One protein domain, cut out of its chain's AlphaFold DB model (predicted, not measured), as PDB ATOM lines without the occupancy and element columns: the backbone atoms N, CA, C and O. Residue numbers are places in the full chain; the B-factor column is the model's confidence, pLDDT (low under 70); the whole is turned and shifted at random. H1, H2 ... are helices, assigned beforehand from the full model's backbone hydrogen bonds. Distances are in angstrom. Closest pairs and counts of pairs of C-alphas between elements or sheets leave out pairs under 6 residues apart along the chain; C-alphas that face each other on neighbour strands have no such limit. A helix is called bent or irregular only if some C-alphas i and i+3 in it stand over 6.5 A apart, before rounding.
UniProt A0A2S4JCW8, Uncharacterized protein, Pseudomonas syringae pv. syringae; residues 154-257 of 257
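What this domain is: This is residues 154 to 257 of the 257 residues of an uncharacterized protein of Pseudomonas syringae pv. syringae (UniProt A0A2S4JCW8). Picture a hairpin of two helices, H1 and H2, side by side, with a third long helix, H3, making a corner with the beginning of H2 and sticking out with residues 246 to 257. On the side of H2 away from H1, the long looped stretch of residues 197 to 234 includes a small antiparallel pairing of residues 212 to 213 with 219 to 220. The printed part has 104 residues, with three named helices in the order H1, H2, H3 and no named strand; its class is all helix. It is loose, with a radius of gyration of the C-alphas of 16.6 A, and only just flat, spanning 48 by 38 by 21 A.

Where its parts are: Find C-alpha 235 at (217.062, 311.719, 342.422); from there H3, residues 235 to 255, runs 30.1 A to C-alpha 255 at (231.197, 333.730, 327.559). H2 covers residues 179 to 196, 25.5 A long. Look for H1, residues 154 to 173, from C-alpha 154 at (192.757, 308.433, 314.604), 26.9 A long; it is neither bent nor irregular, but only just: C-alphas 156 and 159 are 6.3 A apart.

How they stand to each other: Start at H3: its residues 238 to 242 alone touch H2, through residue 180 alone. They only just touch, with 3 pairs of C-alphas within 8 A, the closest being those of Thr 180 and Ser 238, 5.9 A apart. Their lines are only just about perpendicular, at 70.3 degrees. Next, H2 and H1 form a helical hairpin and touch, the closest C-alphas being those of Ile 173 and Ala 182, 5.8 A apart. They run opposite ways at a shallow tilt of 4 degrees. H1 and H3 are apart. In H2 and H3 every O i to N i+4 pair is within hydrogen-bond range; in H1, 13 of 16 are.

The domain as a whole: The C-alphas of Ala 225 and Met 257, the two farthest apart, are 48.3 A apart. The printed part has no cut. The link from H1 to H2 is tight, and that from H2 to H3 is long, with 38 residues. The mean pLDDT of the printed part is 86.5; look for values under 70 at residues 224 and 257.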
ATOM      1  N   PHE A 154     192.127 308.506 313.275       94.88
ATOM      2  CA  PHE A 154     192.757 308.433 314.604       94.88
ATOM      3  C   PHE A 154     194.050 307.589 314.660       94.88
ATOM      4  O   PHE A 154     195.101 308.083 315.045       94.88
ATOM      5  N   LYS A 155     194.030 306.343 314.171       94.38
ATOM      6  CA  LYS A 155     195.240 305.495 314.183       94.38
ATOM      7  C   LYS A 155     196.329 305.909 313.184       94.38
ATOM      8  O   LYS A 155     197.516 305.837 313.477       94.38
ATOM      9  N   LYS A 156     195.932 306.272 311.962       95.81
ATOM     10  CA  LYS A 156     196.852 306.458 310.834       95.81
ATOM     11  C   LYS A 156     197.477 307.851 310.830       95.81
ATOM     12  O   LYS A 156     198.666 307.958 310.554       95.81
ATOM     13  N   ASP A 157     196.672 308.868 311.105       96.69
ATOM     14  CA  ASP A 157     197.043 310.270 310.922       96.69
ATOM     15  C   ASP A 157     197.297 310.986 312.254       96.69
ATOM     16  O   ASP A 157     197.858 312.069 312.237       96.69
ATOM     17  N   TYR A 158     196.874 310.413 313.392       96.50
ATOM     18  CA  TYR A 158     197.130 310.969 314.724       96.50
ATOM     19  C   TYR A 158     198.123 310.099 315.513       96.50
ATOM     20  O   TYR A 158     199.263 310.516 315.703       96.50
ATOM     21  N   GLU A 159     197.755 308.866 315.895       95.38
ATOM     22  CA  GLU A 159     198.627 307.995 316.710       95.38
ATOM     23  C   GLU A 159     199.973 307.731 316.023       95.38
ATOM     24  O   GLU A 159     201.033 307.968 316.598       95.38
ATOM     25  N   LYS A 160     199.944 307.261 314.770       95.50
ATOM     26  CA  LYS A 160     201.164 306.889 314.045       95.50
ATOM     27  C   LYS A 160     202.109 308.075 313.856       95.50
ATOM     28  O   LYS A 160     203.305 307.913 314.072       95.50
ATOM     29  N   THR A 161     201.605 309.237 313.444       95.38
ATOM     30  CA  THR A 161     202.462 310.406 313.196       95.38
ATOM     31  C   THR A 161     203.036 310.964 314.493       95.38
ATOM     32  O   THR A 161     204.206 311.325 314.514       95.38
ATOM     33  N   ALA A 162     202.261 310.961 315.586       94.00
ATOM     34  CA  ALA A 162     202.748 311.369 316.904       94.00
ATOM     35  C   ALA A 162     203.894 310.462 317.380       94.00
ATOM     36  O   ALA A 162     204.922 310.938 317.852       94.00
ATOM     37  N   LEU A 163     203.752 309.144 317.195       94.75
ATOM     38  CA  LEU A 163     204.803 308.184 317.541       94.75
ATOM     39  C   LEU A 163     206.039 308.308 316.647       94.75
ATOM     40  O   LEU A 163     207.154 308.155 317.139       94.75
ATOM     41  N   GLN A 164     205.864 308.599 315.356       94.38
ATOM     42  CA  GLN A 164     206.981 308.835 314.437       94.38
ATOM     43  C   GLN A 164     207.775 310.091 314.812       94.38
ATOM     44  O   GLN A 164     209.003 310.047 314.826       94.38
ATOM     45  N   GLU A 165     207.087 311.181 315.150       91.88
ATOM     46  CA  GLU A 165     207.711 312.424 315.609       91.88
ATOM     47  C   GLU A 165     208.462 312.210 316.927       91.88
ATOM     48  O   GLU A 165     209.654 312.510 317.021       91.88
ATOM     49  N   ALA A 166     207.812 311.575 317.907       92.44
ATOM     50  CA  ALA A 166     208.442 311.232 319.176       92.44
ATOM     51  C   ALA A 166     209.683 310.350 318.978       92.44
ATOM     52  O   ALA A 166     210.723 310.597 319.587       92.44
ATOM     53  N   GLN A 167     209.612 309.353 318.091       93.31
ATOM     54  CA  GLN A 167     210.742 308.479 317.790       93.31
ATOM     55  C   GLN A 167     211.935 309.242 317.196       93.31
ATOM     56  O   GLN A 167     213.074 308.924 317.540       93.31
ATOM     57  N   GLY A 168     211.686 310.251 316.355       90.62
ATOM     58  CA  GLY A 168     212.727 311.151 315.849       90.62
ATOM     59  C   GLY A 168     213.407 311.936 316.972       90.62
ATOM     60  O   GLY A 168     214.629 311.904 317.086       90.62
ATOM     61  N   ILE A 169     212.612 312.544 317.857       89.69
ATOM     62  CA  ILE A 169     213.106 313.310 319.014       89.69
ATOM     63  C   ILE A 169     213.962 312.430 319.936       89.69
ATOM     64  O   ILE A 169     215.024 312.831 320.401       89.69
ATOM     65  N   ILE A 170     213.537 311.196 320.199       92.19
ATOM     66  CA  ILE A 170     214.279 310.291 321.089       92.19
ATOM     67  C   ILE A 170     215.569 309.796 320.459       92.19
ATOM     68  O   ILE A 170     216.526 309.552 321.191       92.19
ATOM     69  N   ALA A 171     215.602 309.608 319.141       89.81
ATOM     70  CA  ALA A 171     216.835 309.242 318.459       89.81
ATOM     71  C   ALA A 171     217.920 310.302 318.702       89.81
ATOM     72  O   ALA A 171     219.043 309.932 319.020       89.81
ATOM     73  N   GLU A 172     217.551 311.585 318.670       89.31
ATOM     74  CA  GLU A 172     218.441 312.704 318.989       89.31
ATOM     75  C   GLU A 172     218.792 312.758 320.486       89.31
ATOM     76  O   GLU A 172     219.962 312.793 320.860       89.31
ATOM     77  N   ILE A 173     217.797 312.681 321.376       89.06
ATOM     78  CA  ILE A 173     218.029 312.781 322.827       89.06
ATOM     79  C   ILE A 173     218.874 311.615 323.366       89.06
ATOM     80  O   ILE A 173     219.607 311.780 324.342       89.06
ATOM     81  N   LYS A 174     218.809 310.433 322.746       86.12
ATOM     82  CA  LYS A 174     219.633 309.276 323.138       86.12
ATOM     83  C   LYS A 174     221.130 309.504 322.947       86.12
ATOM     84  O   LYS A 174     221.910 308.798 323.578       86.12
ATOM     85  N   GLU A 175     221.524 310.467 322.120       86.12
ATOM     86  CA  GLU A 175     222.924 310.858 321.933       86.12
ATOM     87  C   GLU A 175     223.408 311.850 323.006       86.12
ATOM     88  O   GLU A 175     224.589 312.192 323.047       86.12
ATOM     89  N   SER A 176     222.519 312.294 323.903       83.62
ATOM     90  CA  SER A 176     222.861 313.192 325.004       83.62
ATOM     91  C   SER A 176     223.936 312.594 325.911       83.62
ATOM     92  O   SER A 176     223.854 311.441 326.338       83.62
ATOM     93  N   SER A 177     224.909 313.424 326.290       83.62
ATOM     94  CA  SER A 177     225.914 313.076 327.299       83.62
ATOM     95  C   SER A 177     225.336 312.952 328.712       83.62
ATOM     96  O   SER A 177     226.032 312.474 329.602       83.62
ATOM     97  N   PHE A 178     224.096 313.404 328.925       85.12
ATOM     98  CA  PHE A 178     223.405 313.337 330.208       85.12
ATOM     99  C   PHE A 178     222.543 312.075 330.285       85.12
ATOM    100  O   PHE A 178     221.491 311.972 329.639       85.12
ATOM    101  N   GLY A 179     222.970 311.115 331.105       86.06
ATOM    102  CA  GLY A 179     222.326 309.810 331.235       86.06
ATOM    103  C   GLY A 179     220.897 309.908 331.765       86.06
ATOM    104  O   GLY A 179     220.015 309.176 331.303       86.06
ATOM    105  N   THR A 180     220.631 310.849 332.676       88.12
ATOM    106  CA  THR A 180     219.282 311.104 333.210       88.12
ATOM    107  C   THR A 180     218.338 311.563 332.109       88.12
ATOM    108  O   THR A 180     217.241 311.016 331.996       88.12
ATOM    109  N   ILE A 181     218.759 312.496 331.247       87.44
ATOM    110  CA  ILE A 181     217.917 313.003 330.150       87.44
ATOM    111  C   ILE A 181     217.559 311.861 329.197       87.44
ATOM    112  O   ILE A 181     216.381 311.655 328.900       87.44
ATOM    113  N   ALA A 182     218.547 311.069 328.773       89.25
ATOM    114  CA  ALA A 182     218.322 309.943 327.867       89.25
ATOM    115  C   ALA A 182     217.370 308.887 328.467       89.25
ATOM    116  O   ALA A 182     216.487 308.357 327.777       89.25
ATOM    117  N   ARG A 183     217.511 308.597 329.768       89.31
ATOM    118  CA  ARG A 183     216.668 307.630 330.484       89.31
ATOM    119  C   ARG A 183     215.237 308.140 330.669       89.31
ATOM    120  O   ARG A 183     214.299 307.389 330.399       89.31
ATOM    121  N   VAL A 184     215.062 309.397 331.079       89.62
ATOM    122  CA  VAL A 184     213.743 310.033 331.249       89.62
ATOM    123  C   VAL A 184     213.023 310.154 329.909       89.62
ATOM    124  O   VAL A 184     211.850 309.800 329.825       89.62
ATOM    125  N   ALA A 185     213.716 310.559 328.844       90.88
ATOM    126  CA  ALA A 185     213.132 310.636 327.506       90.88
ATOM    127  C   ALA A 185     212.670 309.263 326.997       90.88
ATOM    128  O   ALA A 185     211.566 309.135 326.472       90.88
ATOM    129  N   SER A 186     213.471 308.215 327.218       91.12
ATOM    130  CA  SER A 186     213.093 306.843 326.850       91.12
ATOM    131  C   SER A 186     211.855 306.363 327.617       91.12
ATOM    132  O   SER A 186     210.952 305.783 327.025       91.12
ATOM    133  N   ALA A 187     211.769 306.645 328.917       92.00
ATOM    134  CA  ALA A 187     210.582 306.336 329.715       92.00
ATOM    135  C   ALA A 187     209.347 307.148 329.277       92.00
ATOM    136  O   ALA A 187     208.239 306.614 329.213       92.00
ATOM    137  N   GLY A 188     209.536 308.426 328.932       91.56
ATOM    138  CA  GLY A 188     208.494 309.292 328.380       91.56
ATOM    139  C   GLY A 188     207.924 308.762 327.063       91.56
ATOM    140  O   GLY A 188     206.714 308.819 326.857       91.56
ATOM    141  N   PHE A 189     208.764 308.170 326.213       93.25
ATOM    142  CA  PHE A 189     208.321 307.508 324.986       93.25
ATOM    143  C   PHE A 189     207.407 306.321 325.234       93.25
ATOM    144  O   PHE A 189     206.355 306.213 324.613       93.25
ATOM    145  N   GLU A 190     207.804 305.426 326.134       92.62
ATOM    146  CA  GLU A 190     207.014 304.236 326.449       92.62
ATOM    147  C   GLU A 190     205.677 304.635 327.097       92.62
ATOM    148  O   GLU A 190     204.617 304.087 326.774       92.62
ATOM    149  N   ASN A 191     205.690 305.687 327.924       92.06
ATOM    150  CA  ASN A 191     204.468 306.311 328.434       92.06
ATOM    151  C   ASN A 191     203.593 306.868 327.302       92.06
ATOM    152  O   ASN A 191     202.386 306.644 327.298       92.06
ATOM    153  N   LEU A 192     204.171 307.562 326.319       91.88
ATOM    154  CA  LEU A 192     203.427 308.059 325.160       91.88
ATOM    155  C   LEU A 192     202.833 306.904 324.345       91.88
ATOM    156  O   LEU A 192     201.655 306.945 324.004       91.88
ATOM    157  N   ASN A 193     203.617 305.862 324.079       91.25
ATOM    158  CA  ASN A 193     203.213 304.689 323.306       91.25
ATOM    159  C   ASN A 193     202.006 303.969 323.925       91.25
ATOM    160  O   ASN A 193     201.080 303.567 323.221       91.25
ATOM    161  N   THR A 194     201.968 303.867 325.253       88.38
ATOM    162  CA  THR A 194     200.832 303.273 325.978       88.38
ATOM    163  C   THR A 194     199.625 304.212 326.075       88.38
ATOM    164  O   THR A 194     198.479 303.758 326.059       88.38
ATOM    165  N   MET A 195     199.860 305.523 326.146       89.56
ATOM    166  CA  MET A 195     198.830 306.540 326.362       89.56
ATOM    167  C   MET A 195     198.127 306.995 325.069       89.56
ATOM    168  O   MET A 195     196.928 307.297 325.095       89.56
ATOM    169  N   ILE A 196     198.842 307.081 323.943       89.19
ATOM    170  CA  ILE A 196     198.375 307.780 322.733       89.19
ATOM    171  C   ILE A 196     197.093 307.167 322.158       89.19
ATOM    172  O   ILE A 196     196.149 307.893 321.844       89.19
ATOM    173  N   GLY A 197     197.010 305.832 322.121       85.56
ATOM    174  CA  GLY A 197     195.822 305.110 321.652       85.56
ATOM    175  C   GLY A 197     194.653 305.127 322.639       85.56
ATOM    176  O   GLY A 197     193.514 304.851 322.272       85.56
ATOM    177  N   GLY A 198     194.916 305.489 323.896       84.62
ATOM    178  CA  GLY A 198     193.918 305.697 324.942       84.62
ATOM    179  C   GLY A 198     193.450 307.146 325.051       84.62
ATOM    180  O   GLY A 198     193.040 307.550 326.135       84.62
ATOM    181  N   PHE A 199     193.544 307.944 323.981       83.81
ATOM    182  CA  PHE A 199     193.155 309.365 323.963       83.81
ATOM    183  C   PHE A 199     193.957 310.249 324.926       83.81
ATOM    184  O   PHE A 199     193.447 311.249 325.425       83.81
ATOM    185  N   GLY A 200     195.199 309.892 325.255       77.75
ATOM    186  CA  GLY A 200     195.927 310.671 326.254       77.75
ATOM    187  C   GLY A 200     195.557 310.322 327.700       77.75
ATOM    188  O   GLY A 200     195.970 311.040 328.603       77.75
ATOM    189  N   MET A 201     194.745 309.288 327.962       80.56
ATOM    190  CA  MET A 201     194.387 308.924 329.338       80.56
ATOM    191  C   MET A 201     195.612 308.452 330.124       80.56
ATOM    192  O   MET A 201     196.307 307.519 329.721       80.56
ATOM    193  N   LEU A 202     195.826 309.062 331.287       81.19
ATOM    194  CA  LEU A 202     196.924 308.706 332.174       81.19
ATOM    195  C   LEU A 202     196.560 307.477 333.005       81.19
ATOM    196  O   LEU A 202     195.574 307.467 333.742       81.19
ATOM    197  N   LYS A 203     197.402 306.448 332.931       79.88
ATOM    198  CA  LYS A 203     197.319 305.266 333.789       79.88
ATOM    199  C   LYS A 203     198.543 305.206 334.686       79.88
ATOM    200  O   LYS A 203     199.462 304.433 334.444       79.88
ATOM    201  N   LEU A 204     198.542 305.990 335.763       78.69
ATOM    202  CA  LEU A 204     199.704 306.145 336.653       78.69
ATOM    203  C   LEU A 204     200.259 304.823 337.233       78.69
ATOM    204  O   LEU A 204     201.353 304.810 337.773       78.69
ATOM    205  N   ALA A 205     199.498 303.719 337.203       77.25
ATOM    206  CA  ALA A 205     199.948 302.401 337.684       77.25
ATOM    207  C   ALA A 205     200.815 301.654 336.661       77.25
ATOM    208  O   ALA A 205     201.516 300.711 337.014       77.25
ATOM    209  N   GLU A 206     200.708 302.043 335.393       82.12
ATOM    210  CA  GLU A 206     201.383 301.421 334.256       82.12
ATOM    211  C   GLU A 206     202.508 302.324 333.718       82.12
ATOM    212  O   GLU A 206     203.338 301.859 332.944       82.12
ATOM    213  N   MET A 207     202.548 303.597 334.132       88.31
ATOM    214  CA  MET A 207     203.491 304.596 333.632       88.31
ATOM    215  C   MET A 207     204.870 304.489 334.279       88.31
ATOM    216  O   MET A 207     205.001 304.440 335.494       88.31
ATOM    217  N   HIS A 208     205.922 304.604 333.481       91.56
ATOM    218  CA  HIS A 208     207.287 304.742 333.962       91.56
ATOM    219  C   HIS A 208     207.471 306.105 334.640       91.56
ATOM    220  O   HIS A 208     207.700 307.114 333.969       91.56
ATOM    221  N   LEU A 209     207.328 306.137 335.962       89.75
ATOM    222  CA  LEU A 209     207.447 307.336 336.788       89.75
ATOM    223  C   LEU A 209     208.652 307.203 337.725       89.75
ATOM    224  O   LEU A 209     208.834 306.131 338.318       89.75
ATOM    225  N   PRO A 210     209.481 308.253 337.865       89.81
ATOM    226  CA  PRO A 210     210.552 308.241 338.844       89.81
ATOM    227  C   PRO A 210     209.968 308.299 340.262       89.81
ATOM    228  O   PRO A 210     208.811 308.703 340.443       89.81
ATOM    229  N   PRO A 211     210.750 307.917 341.281       88.12
ATOM    230  CA  PRO A 211     210.418 308.286 342.646       88.12
ATOM    231  C   PRO A 211     210.283 309.807 342.787       88.12
ATOM    232  O   PRO A 211     210.840 310.573 342.001       88.12
ATOM    233  N   VAL A 212     209.558 310.251 343.807       85.88
ATOM    234  CA  VAL A 212     209.416 311.675 344.138       85.88
ATOM    235  C   VAL A 212     209.795 311.928 345.585       85.88
ATOM    236  O   VAL A 212     209.552 311.090 346.453       85.88
ATOM    237  N   LEU A 213     210.377 313.097 345.843       84.69
ATOM    238  CA  LEU A 213     210.603 313.594 347.195       84.69
ATOM    239  C   LEU A 213     209.340 314.292 347.696       84.69
ATOM    240  O   LEU A 213     208.813 315.198 347.051       84.69
ATOM    241  N   LEU A 214     208.857 313.854 348.851       83.62
ATOM    242  CA  LEU A 214     207.773 314.498 349.576       83.62
ATOM    243  C   LEU A 214     208.312 315.681 350.392       83.62
ATOM    244  O   LEU A 214     209.514 315.803 350.632       83.62
ATOM    245  N   GLY A 215     207.414 316.549 350.866       76.69
ATOM    246  CA  GLY A 215     207.787 317.724 351.668       76.69
ATOM    247  C   GLY A 215     208.489 317.398 352.996       76.69
ATOM    248  O   GLY A 215     209.132 318.268 353.574       76.69
ATOM    249  N   ASP A 216     208.409 316.150 353.465       85.75
ATOM    250  CA  ASP A 216     209.141 315.634 354.629       85.75
ATOM    251  C   ASP A 216     210.477 314.961 354.254       85.75
ATOM    252  O   ASP A 216     211.075 314.267 355.075       85.75
ATOM    253  N   SER A 217     210.953 315.166 353.020       80.25
ATOM    254  CA  SER A 217     212.162 314.559 352.441       80.25
ATOM    255  C   SER A 217     212.128 313.034 352.330       80.25
ATOM    256  O   SER A 217     213.149 312.417 352.027       80.25
ATOM    257  N   LYS A 218     210.971 312.393 352.538       85.44
ATOM    258  CA  LYS A 218     210.825 310.968 352.238       85.44
ATOM    259  C   LYS A 218     210.623 310.756 350.752       85.44
ATOM    260  O   LYS A 218     209.960 311.537 350.072       85.44
ATOM    261  N   GLN A 219     211.156 309.644 350.268       83.94
ATOM    262  CA  GLN A 219     210.951 309.206 348.902       83.94
ATOM    263  C   GLN A 219     209.662 308.389 348.794       83.94
ATOM    264  O   GLN A 219     209.430 307.469 349.581       83.94
ATOM    265  N   HIS A 220     208.830 308.713 347.808       82.81
ATOM    266  CA  HIS A 220     207.660 307.931 347.434       82.81
ATOM    267  C   HIS A 220     207.854 307.315 346.048       82.81
ATOM    268  O   HIS A 220     208.200 308.006 345.091       82.81
ATOM    269  N   GLU A 221     207.595 306.014 345.936       81.56
ATOM    270  CA  GLU A 221     207.603 305.280 344.673       81.56
ATOM    271  C   GLU A 221     206.162 305.012 344.224       81.56
ATOM    272  O   GLU A 221     205.408 304.335 344.920       81.56
ATOM    273  N   PHE A 222     205.778 305.510 343.042       74.06
ATOM    274  CA  PHE A 222     204.408 305.360 342.525       74.06
ATOM    275  C   PHE A 222     204.004 303.901 342.280       74.06
ATOM    276  O   PHE A 222     202.849 303.533 342.498       74.06
ATOM    277  N   HIS A 223     204.940 303.085 341.783       74.00
ATOM    278  CA  HIS A 223     204.831 301.629 341.751       74.00
ATOM    279  C   HIS A 223     206.206 300.984 341.519       74.00
ATOM    280  O   HIS A 223     207.041 301.481 340.759       74.00
ATOM    281  N   THR A 224     206.409 299.826 342.145       66.94
ATOM    282  CA  THR A 224     207.693 299.101 342.173       66.94
ATOM    283  C   THR A 224     207.827 298.044 341.071       66.94
ATOM    284  O   THR A 224     208.821 297.307 341.015       66.94
ATOM    285  N   ALA A 225     206.831 297.958 340.179       75.44
ATOM    286  CA  ALA A 225     206.781 296.951 339.124       75.44
ATOM    287  C   ALA A 225     208.074 296.957 338.295       75.44
ATOM    288  O   ALA A 225     208.595 298.014 337.944       75.44
ATOM    289  N   ASN A 226     208.590 295.774 337.949       73.44
ATOM    290  CA  ASN A 226     209.816 295.642 337.148       73.44
ATOM    291  C   ASN A 226     209.716 296.296 335.764       73.44
ATOM    292  O   ASN A 226     210.745 296.602 335.174       73.44
ATOM    293  N   SER A 227     208.500 296.539 335.273       81.44
ATOM    294  CA  SER A 227     208.263 297.307 334.056       81.44
ATOM    295  C   SER A 227     208.604 298.793 334.206       81.44
ATOM    296  O   SER A 227     208.929 299.416 333.206       81.44
ATOM    297  N   ASN A 228     208.576 299.391 335.404       86.88
ATOM    298  CA  ASN A 228     208.895 300.809 335.586       86.88
ATOM    299  C   ASN A 228     210.396 301.078 335.354       86.88
ATOM    300  O   ASN A 228     211.228 300.788 336.214       86.88
ATOM    301  N   MET A 229     210.738 301.691 334.217       88.50
ATOM    302  CA  MET A 229     212.113 302.026 333.835       88.50
ATOM    303  C   MET A 229     212.775 303.038 334.776       88.50
ATOM    304  O   MET A 229     214.008 303.102 334.840       88.50
ATOM    305  N   LEU A 230     211.977 303.829 335.500       90.00
ATOM    306  CA  LEU A 230     212.446 304.919 336.350       90.00
ATOM    307  C   LEU A 230     212.387 304.604 337.852       90.00
ATOM    308  O   LEU A 230     212.822 305.433 338.644       90.00
ATOM    309  N   LYS A 231     211.937 303.409 338.263       85.00
ATOM    310  CA  LYS A 231     211.757 303.068 339.689       85.00
ATOM    311  C   LYS A 231     213.008 303.235 340.556       85.00
ATOM    312  O   LYS A 231     212.902 303.511 341.736       85.00
ATOM    313  N   SER A 232     214.184 303.033 339.964       80.88
ATOM    314  CA  SER A 232     215.485 303.066 340.639       80.88
ATOM    315  C   SER A 232     216.330 304.268 340.226       80.88
ATOM    316  O   SER A 232     217.558 304.210 340.271       80.88
ATOM    317  N   VAL A 233     215.699 305.323 339.709       86.00
ATOM    318  CA  VAL A 233     216.407 306.577 339.452       86.00
ATOM    319  C   VAL A 233     216.763 307.197 340.795       86.00
ATOM    320  O   VAL A 233     215.886 307.440 341.619       86.00
ATOM    321  N   ASP A 234     218.054 307.435 341.000       86.69
ATOM    322  CA  ASP A 234     218.539 308.212 342.130       86.69
ATOM    323  C   ASP A 234     218.332 309.698 341.831       86.69
ATOM    324  O   ASP A 234     218.942 310.254 340.912       86.69
ATOM    325  N   LEU A 235     217.433 310.319 342.591       85.19
ATOM    326  CA  LEU A 235     217.062 311.719 342.422       85.19
ATOM    327  C   LEU A 235     218.218 312.665 342.734       85.19
ATOM    328  O   LEU A 235     218.332 313.696 342.077       85.19
ATOM    329  N   GLU A 236     219.076 312.320 343.691       86.75
ATOM    330  CA  GLU A 236     220.189 313.177 344.091       86.75
ATOM    331  C   GLU A 236     221.275 313.180 343.011       86.75
ATOM    332  O   GLU A 236     221.667 314.240 342.524       86.75
ATOM    333  N   THR A 237     221.677 311.997 342.537       86.81
ATOM    334  CA  THR A 237     222.605 311.887 341.398       86.81
ATOM    335  C   THR A 237     222.047 312.576 340.150       86.81
ATOM    336  O   THR A 237     222.769 313.305 339.467       86.81
ATOM    337  N   SER A 238     220.751 312.396 339.872       87.62
ATOM    338  CA  SER A 238     220.079 313.053 338.741       87.62
ATOM    339  C   SER A 238     220.102 314.578 338.874       87.62
ATOM    340  O   SER A 238     220.339 315.280 337.895       87.62
ATOM    341  N   TYR A 239     219.880 315.102 340.082       87.00
ATOM    342  CA  TYR A 239     219.923 316.536 340.359       87.00
ATOM    343  C   TYR A 239     221.315 317.122 340.106       87.00
ATOM    344  O   TYR A 239     221.423 318.126 339.401       87.00
ATOM    345  N   TYR A 240     222.377 316.488 340.611       89.69
ATOM    346  CA  TYR A 240     223.743 316.974 340.394       89.69
ATOM    347  C   TYR A 240     224.146 316.941 338.917       89.69
ATOM    348  O   TYR A 240     224.723 317.913 338.431       89.69
ATOM    349  N   GLU A 241     223.787 315.880 338.182       89.69
ATOM    350  CA  GLU A 241     224.033 315.801 336.736       89.69
ATOM    351  C   GLU A 241     223.342 316.960 335.986       89.69
ATOM    352  O   GLU A 241     223.933 317.582 335.100       89.69
ATOM    353  N   MET A 242     222.099 317.288 336.356       87.88
ATOM    354  CA  MET A 242     221.350 318.390 335.738       87.88
ATOM    355  C   MET A 242     221.891 319.765 336.133       87.88
ATOM    356  O   MET A 242     221.968 320.652 335.281       87.88
ATOM    357  N   SER A 243     222.311 319.940 337.389       89.19
ATOM    358  CA  SER A 243     222.942 321.173 337.875       89.19
ATOM    359  C   SER A 243     224.241 321.471 337.126       89.19
ATOM    360  O   SER A 243     224.437 322.590 336.661       89.19
ATOM    361  N   GLU A 244     225.092 320.462 336.919       87.38
ATOM    362  CA  GLU A 244     226.316 320.611 336.128       87.38
ATOM    363  C   GLU A 244     226.008 321.022 334.677       87.38
ATOM    364  O   GLU A 244     226.672 321.893 334.108       87.38
ATOM    365  N   GLY A 245     224.973 320.434 334.069       84.06
ATOM    366  CA  GLY A 245     224.517 320.829 332.736       84.06
ATOM    367  C   GLY A 245     224.048 322.283 332.673       84.06
ATOM    368  O   GLY A 245     224.426 323.015 331.752       84.06
ATOM    369  N   GLN A 246     223.274 322.723 333.667       86.88
ATOM    370  CA  GLN A 246     222.807 324.103 333.772       86.88
ATOM    371  C   GLN A 246     223.974 325.087 333.924       86.88
ATOM    372  O   GLN A 246     224.019 326.084 333.203       86.88
ATOM    373  N   GLU A 247     224.928 324.804 334.812       88.88
ATOM    374  CA  GLU A 247     226.112 325.648 335.021       88.88
ATOM    375  C   GLU A 247     226.946 325.777 333.743       88.88
ATOM    376  O   GLU A 247     227.369 326.873 333.380       88.88
ATOM    377  N   ARG A 248     227.145 324.679 333.002       85.31
ATOM    378  CA  ARG A 248     227.849 324.714 331.709       85.31
ATOM    379  C   ARG A 248     227.143 325.611 330.692       85.31
ATOM    380  O   ARG A 248     227.817 326.359 329.987       85.31
ATOM    381  N   MET A 249     225.812 325.555 330.616       84.94
ATOM    382  CA  MET A 249     225.032 326.414 329.718       84.94
ATOM    383  C   MET A 249     225.088 327.886 330.133       84.94
ATOM    384  O   MET A 249     225.223 328.750 329.270       84.94
ATOM    385  N   GLN A 250     225.034 328.175 331.437       86.81
ATOM    386  CA  GLN A 250     225.198 329.534 331.959       86.81
ATOM    387  C   GLN A 250     226.585 330.089 331.633       86.81
ATOM    388  O   GLN A 250     226.683 331.140 331.009       86.81
ATOM    389  N   ASN A 251     227.646 329.335 331.931       87.31
ATOM    390  CA  ASN A 251     229.022 329.731 331.624       87.31
ATOM    391  C   ASN A 251     229.245 329.961 330.121       87.31
ATOM    392  O   ASN A 251     229.968 330.875 329.732       87.31
ATOM    393  N   PHE A 252     228.631 329.141 329.263       87.50
ATOM    394  CA  PHE A 252     228.673 329.349 327.816       87.50
ATOM    395  C   PHE A 252     227.947 330.633 327.397       87.50
ATOM    396  O   PHE A 252     228.481 331.395 326.593       87.50
ATOM    397  N   GLY A 253     226.753 330.884 327.945       87.12
ATOM    398  CA  GLY A 253     225.989 332.107 327.694       87.12
ATOM    399  C   GLY A 253     226.750 333.362 328.117       87.12
ATOM    400  O   GLY A 253     226.861 334.298 327.329       87.12
ATOM    401  N   ASP A 254     227.352 333.336 329.305       85.56
ATOM    402  CA  ASP A 254     228.167 334.431 329.837       85.56
ATOM    403  C   ASP A 254     229.437 334.668 329.010       85.56
ATOM    404  O   ASP A 254     229.853 335.809 328.842       85.56
ATOM    405  N   ALA A 255     230.037 333.615 328.446       77.88
ATOM    406  CA  ALA A 255     231.197 333.730 327.559       77.88
ATOM    407  C   ALA A 255     230.854 334.245 326.147       77.88
ATOM    408  O   ALA A 255     231.758 334.624 325.400       77.88
ATOM    409  N   CYS A 256     229.575 334.224 325.760       73.44
ATOM    410  CA  CYS A 256     229.086 334.729 324.474       73.44
ATOM    411  C   CYS A 256     228.531 336.165 324.550       73.44
ATOM    412  O   CYS A 256     228.135 336.700 323.510       73.44
ATOM    413  N   MET A 257     228.482 336.767 325.746       54.25
ATOM    414  CA  MET A 257     228.163 338.186 325.977       54.25
ATOM    415  C   MET A 257     229.428 339.045 326.012       54.25
ATOM    416  O   MET A 257     229.342 340.201 325.535       54.25
TER     417      MET A 257